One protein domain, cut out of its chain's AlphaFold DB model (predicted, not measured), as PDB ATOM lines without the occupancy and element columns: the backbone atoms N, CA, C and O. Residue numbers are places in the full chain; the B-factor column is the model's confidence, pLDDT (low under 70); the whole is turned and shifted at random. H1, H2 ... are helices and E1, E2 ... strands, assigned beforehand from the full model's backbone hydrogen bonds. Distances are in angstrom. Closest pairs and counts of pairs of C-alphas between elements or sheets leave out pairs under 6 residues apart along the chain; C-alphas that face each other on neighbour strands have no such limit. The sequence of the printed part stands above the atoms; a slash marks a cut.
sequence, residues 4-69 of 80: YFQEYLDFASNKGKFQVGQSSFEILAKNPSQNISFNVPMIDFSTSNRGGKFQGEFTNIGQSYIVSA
ATOM      1  N   TYR A   4     186.145 181.643 219.801       87.44
ATOM      2  CA  TYR A   4     187.455 182.121 220.209       87.44
ATOM      3  C   TYR A   4     187.536 182.091 221.732       87.44
ATOM      4  O   TYR A   4     186.643 182.578 222.414       87.44
ATOM      5  N   PHE A   5     188.620 181.541 222.276       90.88
ATOM      6  CA  PHE A   5     188.805 181.459 223.728       90.88
ATOM      7  C   PHE A   5     188.652 182.829 224.413       90.88
ATOM      8  O   PHE A   5     188.038 182.929 225.472       90.88
ATOM      9  N   GLN A   6     189.125 183.891 223.755       92.25
ATOM     10  CA  GLN A   6     189.007 185.262 224.243       92.25
ATOM     11  C   GLN A   6     187.554 185.739 224.386       92.25
ATOM     12  O   GLN A   6     187.272 186.478 225.319       92.25
ATOM     13  N   GLU A   7     186.620 185.290 223.537       94.38
ATOM     14  CA  GLU A   7     185.204 185.675 223.655       94.38
ATOM     15  C   GLU A   7     184.628 185.225 225.002       94.38
ATOM     16  O   GLU A   7     183.918 185.988 225.650       94.38
ATOM     17  N   TYR A   8     184.991 184.027 225.473       91.94
ATOM     18  CA  TYR A   8     184.563 183.537 226.787       91.94
ATOM     19  C   TYR A   8     185.196 184.326 227.937       91.94
ATOM     20  O   TYR A   8     184.517 184.619 228.920       91.94
ATOM     21  N   LEU A   9     186.479 184.687 227.818       93.19
ATOM     22  CA  LEU A   9     187.166 185.494 228.830       93.19
ATOM     23  C   LEU A   9     186.589 186.909 228.917       93.19
ATOM     24  O   LEU A   9     186.351 187.412 230.015       93.19
ATOM     25  N   ASP A  10     186.346 187.549 227.775       95.31
ATOM     26  CA  ASP A  10     185.780 188.894 227.719       95.31
ATOM     27  C   ASP A  10     184.337 188.897 228.223       95.31
ATOM     28  O   ASP A  10     183.975 189.760 229.021       95.31
ATOM     29  N   PHE A  11     183.542 187.887 227.858       94.88
ATOM     30  CA  PHE A  11     182.181 187.719 228.358       94.88
ATOM     31  C   PHE A  11     182.152 187.570 229.885       94.88
ATOM     32  O   PHE A  11     181.477 188.339 230.569       94.88
ATOM     33  N   ALA A  12     182.933 186.633 230.436       94.31
ATOM     34  CA  ALA A  12     182.976 186.377 231.878       94.31
ATOM     35  C   ALA A  12     183.530 187.566 232.679       94.31
ATOM     36  O   ALA A  12     183.201 187.742 233.851       94.31
ATOM     37  N   SER A  13     184.380 188.388 232.056       94.75
ATOM     38  CA  SER A  13     185.005 189.531 232.715       94.75
ATOM     39  C   SER A  13     184.331 190.878 232.441       94.75
ATOM     40  O   SER A  13     184.805 191.883 232.977       94.75
ATOM     41  N   ASN A  14     183.221 190.904 231.695       96.44
ATOM     42  CA  ASN A  14     182.565 192.117 231.189       96.44
ATOM     43  C   ASN A  14     183.514 193.061 230.426       96.44
ATOM     44  O   ASN A  14     183.480 194.279 230.594       96.44
ATOM     45  N   LYS A  15     184.410 192.502 229.609       95.75
ATOM     46  CA  LYS A  15     185.380 193.250 228.798       95.75
ATOM     47  C   LYS A  15     185.005 193.243 227.318       95.75
ATOM     48  O   LYS A  15     184.055 192.590 226.887       95.75
ATOM     49  N   GLY A  16     185.753 194.014 226.528       94.94
ATOM     50  CA  GLY A  16     185.521 194.141 225.092       94.94
ATOM     51  C   GLY A  16     184.112 194.660 224.812       94.94
ATOM     52  O   GLY A  16     183.686 195.649 225.404       94.94
ATOM     53  N   LYS A  17     183.382 193.959 223.945       94.31
ATOM     54  CA  LYS A  17     181.987 194.263 223.580       94.31
ATOM     55  C   LYS A  17     180.941 193.792 224.603       94.31
ATOM     56  O   LYS A  17     179.756 193.955 224.354       94.31
ATOM     57  N   PHE A  18     181.343 193.175 225.714       97.00
ATOM     58  CA  PHE A  18     180.427 192.644 226.732       97.00
ATOM     59  C   PHE A  18     180.344 193.564 227.958       97.00
ATOM     60  O   PHE A  18     180.369 193.109 229.104       97.00
ATOM     61  N   GLN A  19     180.281 194.876 227.718       97.19
ATOM     62  CA  GLN A  19     180.152 195.873 228.781       97.19
ATOM     63  C   GLN A  19     178.804 195.731 229.493       97.19
ATOM     64  O   GLN A  19     177.797 195.405 228.866       97.19
ATOM     65  N   VAL A  20     178.775 195.996 230.800       97.81
ATOM     66  CA  VAL A  20     177.553 195.908 231.615       97.81
ATOM     67  C   VAL A  20     176.452 196.791 231.024       97.81
ATOM     68  O   VAL A  20     176.684 197.951 230.691       97.81
ATOM     69  N   GLY A  21     175.248 196.234 230.884       97.06
ATOM     70  CA  GLY A  21     174.094 196.933 230.321       97.06
ATOM     71  C   GLY A  21     174.083 197.044 228.794       97.06
ATOM     72  O   GLY A  21     173.060 197.446 228.240       97.06
ATOM     73  N   GLN A  22     175.152 196.650 228.090       96.19
ATOM     74  CA  GLN A  22     175.148 196.622 226.630       96.19
ATOM     75  C   GLN A  22     174.098 195.622 226.129       96.19
ATOM     76  O   GLN A  22     174.122 194.446 226.489       96.19
ATOM     77  N   SER A  23     173.168 196.099 225.307       94.88
ATOM     78  CA  SER A  23     172.141 195.289 224.650       94.88
ATOM     79  C   SER A  23     172.567 194.900 223.238       94.88
ATOM     80  O   SER A  23     173.370 195.600 222.623       94.88
ATOM     81  N   SER A  24     171.970 193.836 222.697       94.44
ATOM     82  CA  SER A  24     172.158 193.417 221.300       94.44
ATOM     83  C   SER A  24     173.619 193.109 220.968       94.44
ATOM     84  O   SER A  24     174.278 193.830 220.222       94.44
ATOM     85  N   PHE A  25     174.131 192.021 221.543       94.50
ATOM     86  CA  PHE A  25     175.501 191.552 221.330       94.50
ATOM     87  C   PHE A  25     175.528 190.115 220.804       94.50
ATOM     88  O   PHE A  25     174.560 189.366 220.936       94.50
ATOM     89  N   GLU A  26     176.663 189.723 220.228       93.94
ATOM     90  CA  GLU A  26     176.875 188.376 219.701       93.94
ATOM     91  C   GLU A  26     178.117 187.730 220.296       93.94
ATOM     92  O   GLU A  26     179.153 188.386 220.428       93.94
ATOM     93  N   ILE A  27     178.040 186.430 220.578       92.62
ATOM     94  CA  ILE A  27     179.220 185.594 220.802       92.62
ATOM     95  C   ILE A  27     179.648 185.034 219.450       92.62
ATOM     96  O   ILE A  27     178.889 184.309 218.798       92.62
ATOM     97  N   LEU A  28     180.866 185.377 219.030       91.75
ATOM     98  CA  LEU A  28     181.379 184.986 217.722       91.75
ATOM     99  C   LEU A  28     181.937 183.568 217.771       91.75
ATOM    100  O   LEU A  28     182.817 183.248 218.575       91.75
ATOM    101  N   ALA A  29     181.456 182.712 216.880       90.56
ATOM    102  CA  ALA A  29     182.055 181.413 216.637       90.56
ATOM    103  C   ALA A  29     183.152 181.524 215.563       90.56
ATOM    104  O   ALA A  29     183.159 182.426 214.732       90.56
ATOM    105  N   LYS A  30     184.076 180.561 215.539       90.19
ATOM    106  CA  LYS A  30     185.062 180.408 214.458       90.19
ATOM    107  C   LYS A  30     184.388 180.168 213.104       90.19
ATOM    108  O   LYS A  30     184.950 180.518 212.076       90.19
ATOM    109  N   ASN A  31     183.204 179.551 213.109       91.62
ATOM    110  CA  ASN A  31     182.314 179.492 211.955       91.62
ATOM    111  C   ASN A  31     181.191 180.530 212.148       91.62
ATOM    112  O   ASN A  31     180.374 180.325 213.048       91.62
ATOM    113  N   PRO A  32     181.101 181.585 211.315       89.50
ATOM    114  CA  PRO A  32     180.107 182.651 211.467       89.50
ATOM    115  C   PRO A  32     178.652 182.169 211.482       89.50
ATOM    116  O   PRO A  32     177.819 182.749 212.173       89.50
ATOM    117  N   SER A  33     178.336 181.064 210.796       92.12
ATOM    118  CA  SER A  33     176.987 180.476 210.797       92.12
ATOM    119  C   SER A  33     176.567 179.897 212.157       92.12
ATOM    120  O   SER A  33     175.464 179.374 212.284       92.12
ATOM    121  N   GLN A  34     177.453 179.924 213.158       92.25
ATOM    122  CA  GLN A  34     177.216 179.440 214.520       92.25
ATOM    123  C   GLN A  34     177.267 180.558 215.571       92.25
ATOM    124  O   GLN A  34     177.341 180.251 216.763       92.25
ATOM    125  N   ASN A  35     177.271 181.829 215.158       93.25
ATOM    126  CA  ASN A  35     177.173 182.945 216.093       93.25
ATOM    127  C   ASN A  35     175.877 182.856 216.911       93.25
ATOM    128  O   ASN A  35     174.845 182.395 216.418       93.25
ATOM    129  N   ILE A  36     175.938 183.313 218.161       91.62
ATOM    130  CA  ILE A  36     174.766 183.408 219.036       91.62
ATOM    131  C   ILE A  36     174.490 184.875 219.317       91.62
ATOM    132  O   ILE A  36     175.366 185.561 219.844       91.62
ATOM    133  N   SER A  37     173.270 185.322 219.039       94.50
ATOM    134  CA  SER A  37     172.832 186.692 219.300       94.50
ATOM    135  C   SER A  37     171.983 186.771 220.571       94.50
ATOM    136  O   SER A  37     171.111 185.937 220.817       94.50
ATOM    137  N   PHE A  38     172.220 187.809 221.368       94.88
ATOM    138  CA  PHE A  38     171.497 188.101 222.600       94.88
ATOM    139  C   PHE A  38     170.811 189.457 222.478       94.88
ATOM    140  O   PHE A  38     171.475 190.469 222.276       94.88
ATOM    141  N   ASN A  39     169.488 189.488 222.650       96.06
ATOM    142  CA  ASN A  39     168.702 190.725 222.689       96.06
ATOM    143  C   ASN A  39     168.273 191.065 224.125       96.06
ATOM    144  O   ASN A  39     167.094 191.235 224.425       96.06
ATOM    145  N   VAL A  40     169.244 191.078 225.034       95.56
ATOM    146  CA  VAL A  40     169.069 191.431 226.448       95.56
ATOM    147  C   VAL A  40     170.265 192.268 226.909       95.56
ATOM    148  O   VAL A  40     171.335 192.146 226.309       95.56
ATOM    149  N   PRO A  41     170.124 193.112 227.946       97.31
ATOM    150  CA  PRO A  41     171.262 193.809 228.535       97.31
ATOM    151  C   PRO A  41     172.249 192.818 229.160       97.31
ATOM    152  O   PRO A  41     171.845 191.892 229.866       97.31
ATOM    153  N   MET A  42     173.543 193.025 228.929       97.75
ATOM    154  CA  MET A  42     174.601 192.231 229.548       97.75
ATOM    155  C   MET A  42     174.578 192.375 231.078       97.75
ATOM    156  O   MET A  42     174.571 193.491 231.606       97.75
ATOM    157  N   ILE A  43     174.599 191.242 231.780       96.81
ATOM    158  CA  ILE A  43     174.633 191.183 233.246       96.81
ATOM    159  C   ILE A  43     175.982 191.662 233.802       96.81
ATOM    160  O   ILE A  43     177.022 191.497 233.164       96.81
ATOM    161  N   ASP A  44     175.963 192.225 235.010       96.38
ATOM    162  CA  ASP A  44     177.173 192.565 235.757       96.38
ATOM    163  C   ASP A  44     177.719 191.358 236.538       96.38
ATOM    164  O   ASP A  44     177.106 190.898 237.501       96.38
ATOM    165  N   PHE A  45     178.896 190.862 236.145       96.38
ATOM    166  CA  PHE A  45     179.626 189.805 236.850       96.38
ATOM    167  C   PHE A  45     180.637 190.350 237.874       96.38
ATOM    168  O   PHE A  45     181.539 189.619 238.293       96.38
ATOM    169  N   SER A  46     180.562 191.628 238.258       93.94
ATOM    170  CA  SER A  46     181.414 192.215 239.304       93.94
ATOM    171  C   SER A  46     181.129 191.649 240.701       93.94
ATOM    172  O   SER A  46     182.001 191.685 241.568       93.94
ATOM    173  N   THR A  47     179.940 191.077 240.909       94.31
ATOM    174  CA  THR A  47     179.537 190.443 242.172       94.31
ATOM    175  C   THR A  47     180.233 189.105 242.418       94.31
ATOM    176  O   THR A  47     180.348 188.682 243.568       94.31
ATOM    177  N   SER A  48     180.724 188.437 241.372       94.06
ATOM    178  CA  SER A  48     181.499 187.201 241.495       94.06
ATOM    179  C   SER A  48     182.947 187.488 241.897       94.06
ATOM    180  O   SER A  48     183.568 188.435 241.412       94.06
ATOM    181  N   ASN A  49     183.531 186.647 242.755       91.25
ATOM    182  CA  ASN A  49     184.931 186.793 243.159       91.25
ATOM    183  C   ASN A  49     185.884 186.588 241.968       91.25
ATOM    184  O   ASN A  49     185.824 185.582 241.268       91.25
ATOM    185  N   ARG A  50     186.818 187.525 241.774       85.75
ATOM    186  CA  ARG A  50     187.839 187.466 240.705       85.75
ATOM    187  C   ARG A  50     189.271 187.350 241.222       85.75
ATOM    188  O   ARG A  50     190.213 187.376 240.441       85.75
ATOM    189  N   GLY A  51     189.444 187.261 242.536       80.12
ATOM    190  CA  GLY A  51     190.749 187.225 243.182       80.12
ATOM    191  C   GLY A  51     190.759 186.301 244.392       80.12
ATOM    192  O   GLY A  51     189.714 185.970 244.948       80.12
ATOM    193  N   GLY A  52     191.966 185.913 244.798       81.56
ATOM    194  CA  GLY A  52     192.198 184.908 245.831       81.56
ATOM    195  C   GLY A  52     192.425 183.512 245.249       81.56
ATOM    196  O   GLY A  52     192.623 183.341 244.047       81.56
ATOM    197  N   LYS A  53     192.429 182.504 246.128       78.81
ATOM    198  CA  LYS A  53     192.603 181.087 245.757       78.81
ATOM    199  C   LYS A  53     191.479 180.573 244.848       78.81
ATOM    200  O   LYS A  53     191.693 179.661 244.059       78.81
ATOM    201  N   PHE A  54     190.303 181.162 244.999       77.81
ATOM    202  CA  PHE A  54     189.069 180.818 244.318       77.81
ATOM    203  C   PHE A  54     188.745 181.957 243.336       77.81
ATOM    204  O   PHE A  54     188.902 183.129 243.699       77.81
ATOM    205  N   GLN A  55     188.343 181.636 242.104       83.56
ATOM    206  CA  GLN A  55     187.841 182.590 241.107       83.56
ATOM    207  C   GLN A  55     186.514 182.104 240.486       83.56
ATOM    208  O   GLN A  55     186.502 181.187 239.667       83.56
ATOM    209  N   GLY A  56     185.402 182.763 240.837       86.19
ATOM    210  CA  GLY A  56     184.057 182.498 240.308       86.19
ATOM    211  C   GLY A  56     183.144 181.598 241.158       86.19
ATOM    212  O   GLY A  56     182.025 181.319 240.743       86.19
ATOM    213  N   GLU A  57     183.580 181.143 242.329       90.69
ATOM    214  CA  GLU A  57     182.875 180.185 243.194       90.69
ATOM    215  C   GLU A  57     182.020 180.852 244.279       90.69
ATOM    216  O   GLU A  57     181.235 180.177 244.948       90.69
ATOM    217  N   PHE A  58     182.155 182.163 244.463       91.62
ATOM    218  CA  PHE A  58     181.397 182.957 245.423       91.62
ATOM    219  C   PHE A  58     180.757 184.154 244.723       91.62
ATOM    220  O   PHE A  58     181.412 184.873 243.967       91.62
ATOM    221  N   THR A  59     179.494 184.420 245.042       94.50
ATOM    222  CA  THR A  59     178.776 185.607 244.569       94.50
ATOM    223  C   THR A  59     178.400 186.480 245.758       94.50
ATOM    224  O   THR A  59     177.755 186.015 246.697       94.50
ATOM    225  N   ASN A  60     178.805 187.748 245.730       93.44
ATOM    226  CA  ASN A  60     178.393 188.747 246.708       93.44
ATOM    227  C   ASN A  60     176.915 189.102 246.496       93.44
ATOM    228  O   ASN A  60     176.512 189.456 245.389       93.44
ATOM    229  N   ILE A  61     176.118 189.009 247.562       94.62
ATOM    230  CA  ILE A  61     174.676 189.307 247.548       94.62
ATOM    231  C   ILE A  61     174.321 190.580 248.332       94.62
ATOM    232  O   ILE A  61     173.147 190.881 248.533       94.62
ATOM    233  N   GLY A  62     175.330 191.332 248.774       92.62
ATOM    234  CA  GLY A  62     175.195 192.605 249.470       92.62
ATOM    235  C   GLY A  62     176.046 192.678 250.736       92.62
ATOM    236  O   GLY A  62     176.138 191.724 251.512       92.62
ATOM    237  N   GLN A  63     176.614 193.862 250.983       88.19
ATOM    238  CA  GLN A  63     177.396 194.175 252.179       88.19
ATOM    239  C   GLN A  63     178.514 193.147 252.428       88.19
ATOM    240  O   GLN A  63     179.460 193.054 251.647       88.19
ATOM    241  N   SER A  64     178.410 192.389 253.520       92.06
ATOM    242  CA  SER A  64     179.403 191.414 253.975       92.06
ATOM    243  C   SER A  64     178.958 189.962 253.759       92.06
ATOM    244  O   SER A  64     179.533 189.062 254.369       92.06
ATOM    245  N   TYR A  65     177.940 189.717 252.924       93.06
ATOM    246  CA  TYR A  65     177.386 188.384 252.683       93.06
ATOM    247  C   TYR A  65     177.691 187.875 251.271       93.06
ATOM    248  O   TYR A  65     177.567 188.592 250.278       93.06
ATOM    249  N   ILE A  66     178.041 186.592 251.189       92.62
ATOM    250  CA  ILE A  66     178.282 185.867 249.938       92.62
ATOM    251  C   ILE A  66     177.466 184.575 249.919       92.62
ATOM    252  O   ILE A  66     177.167 184.006 250.971       92.62
ATOM    253  N   VAL A  67     177.147 184.087 248.724       93.31
ATOM    254  CA  VAL A  67     176.540 182.772 248.493       93.31
ATOM    255  C   VAL A  67     177.516 181.906 247.699       93.31
ATOM    256  O   VAL A  67     178.193 182.390 246.793       93.31
ATOM    257  N   SER A  68     177.605 180.628 248.066       93.00
ATOM    258  CA  SER A  68     178.409 179.605 247.391       93.00
ATOM    259  C   SER A  68     177.814 178.218 247.649       93.00
ATOM    260  O   SER A  68     176.838 178.078 248.390       93.00
ATOM    261  N   ALA A  69     178.390 177.182 247.046       90.44
ATOM    262  CA  ALA A  69     178.027 175.804 247.338       90.44
ATOM    263  C   ALA A  69     178.682 175.335 248.650       90.44
ATOM    264  O   ALA A  69     179.857 175.590 248.899       90.44
TER     265      ALA A  69
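This is residues 4 to 69 of the 80 residues of an uncharacterized protein of Campylobacter sp. CH246 (UniProt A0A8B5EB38). Little of this model is regular structure: two small strand hairpins, E1 with E2 and E3 with E4, lie toward opposite ends of an elongated shape, with one short helix, H1, nearer the first hairpin. The unnamed residues 39 to 58 link the hairpins. The 66 printed residues run H1, E1, E2, E3, E4, of mixed class with 22 in named elements; both two-stranded sheets are antiparallel. The whole is loose, radius of gyration of the C-alphas 14.0 A, spanning 43 by 24 by 20 A.

H1, residues 5 to 13, begins at C-alpha 5 (188.805, 181.459, 223.728) and is 12.7 A long. E1 is residues 25 to 27, 7.0 A; E2 36 to 38, 6.7 A; E3 59 to 62, 9.3 A; E4 65 to 67, 7.1 A, ending at C-alpha 67 (176.540, 182.772, 248.493).

In H1 every O i to N i+4 pair is within hydrogen-bond range. The closest C-alphas of H1 and E1, Glu 7 and Ile 27, are 6.6 A apart. In hairpin E1 and E2, at 152 degrees, N 38 and O 25 are 2.8 A apart, within hydrogen-bond range. E2 and E3 are apart. In hairpin E3 and E4, at 145 degrees, N 67 and O 59 are within range at 2.9 A.

The farthest C-alphas, Ser 33 and Ser 64, are 44.6 A apart. The links H1 to E1 and E2 to E3 are long. The printed part has no cut, and no printed residue is under 70 in pLDDT.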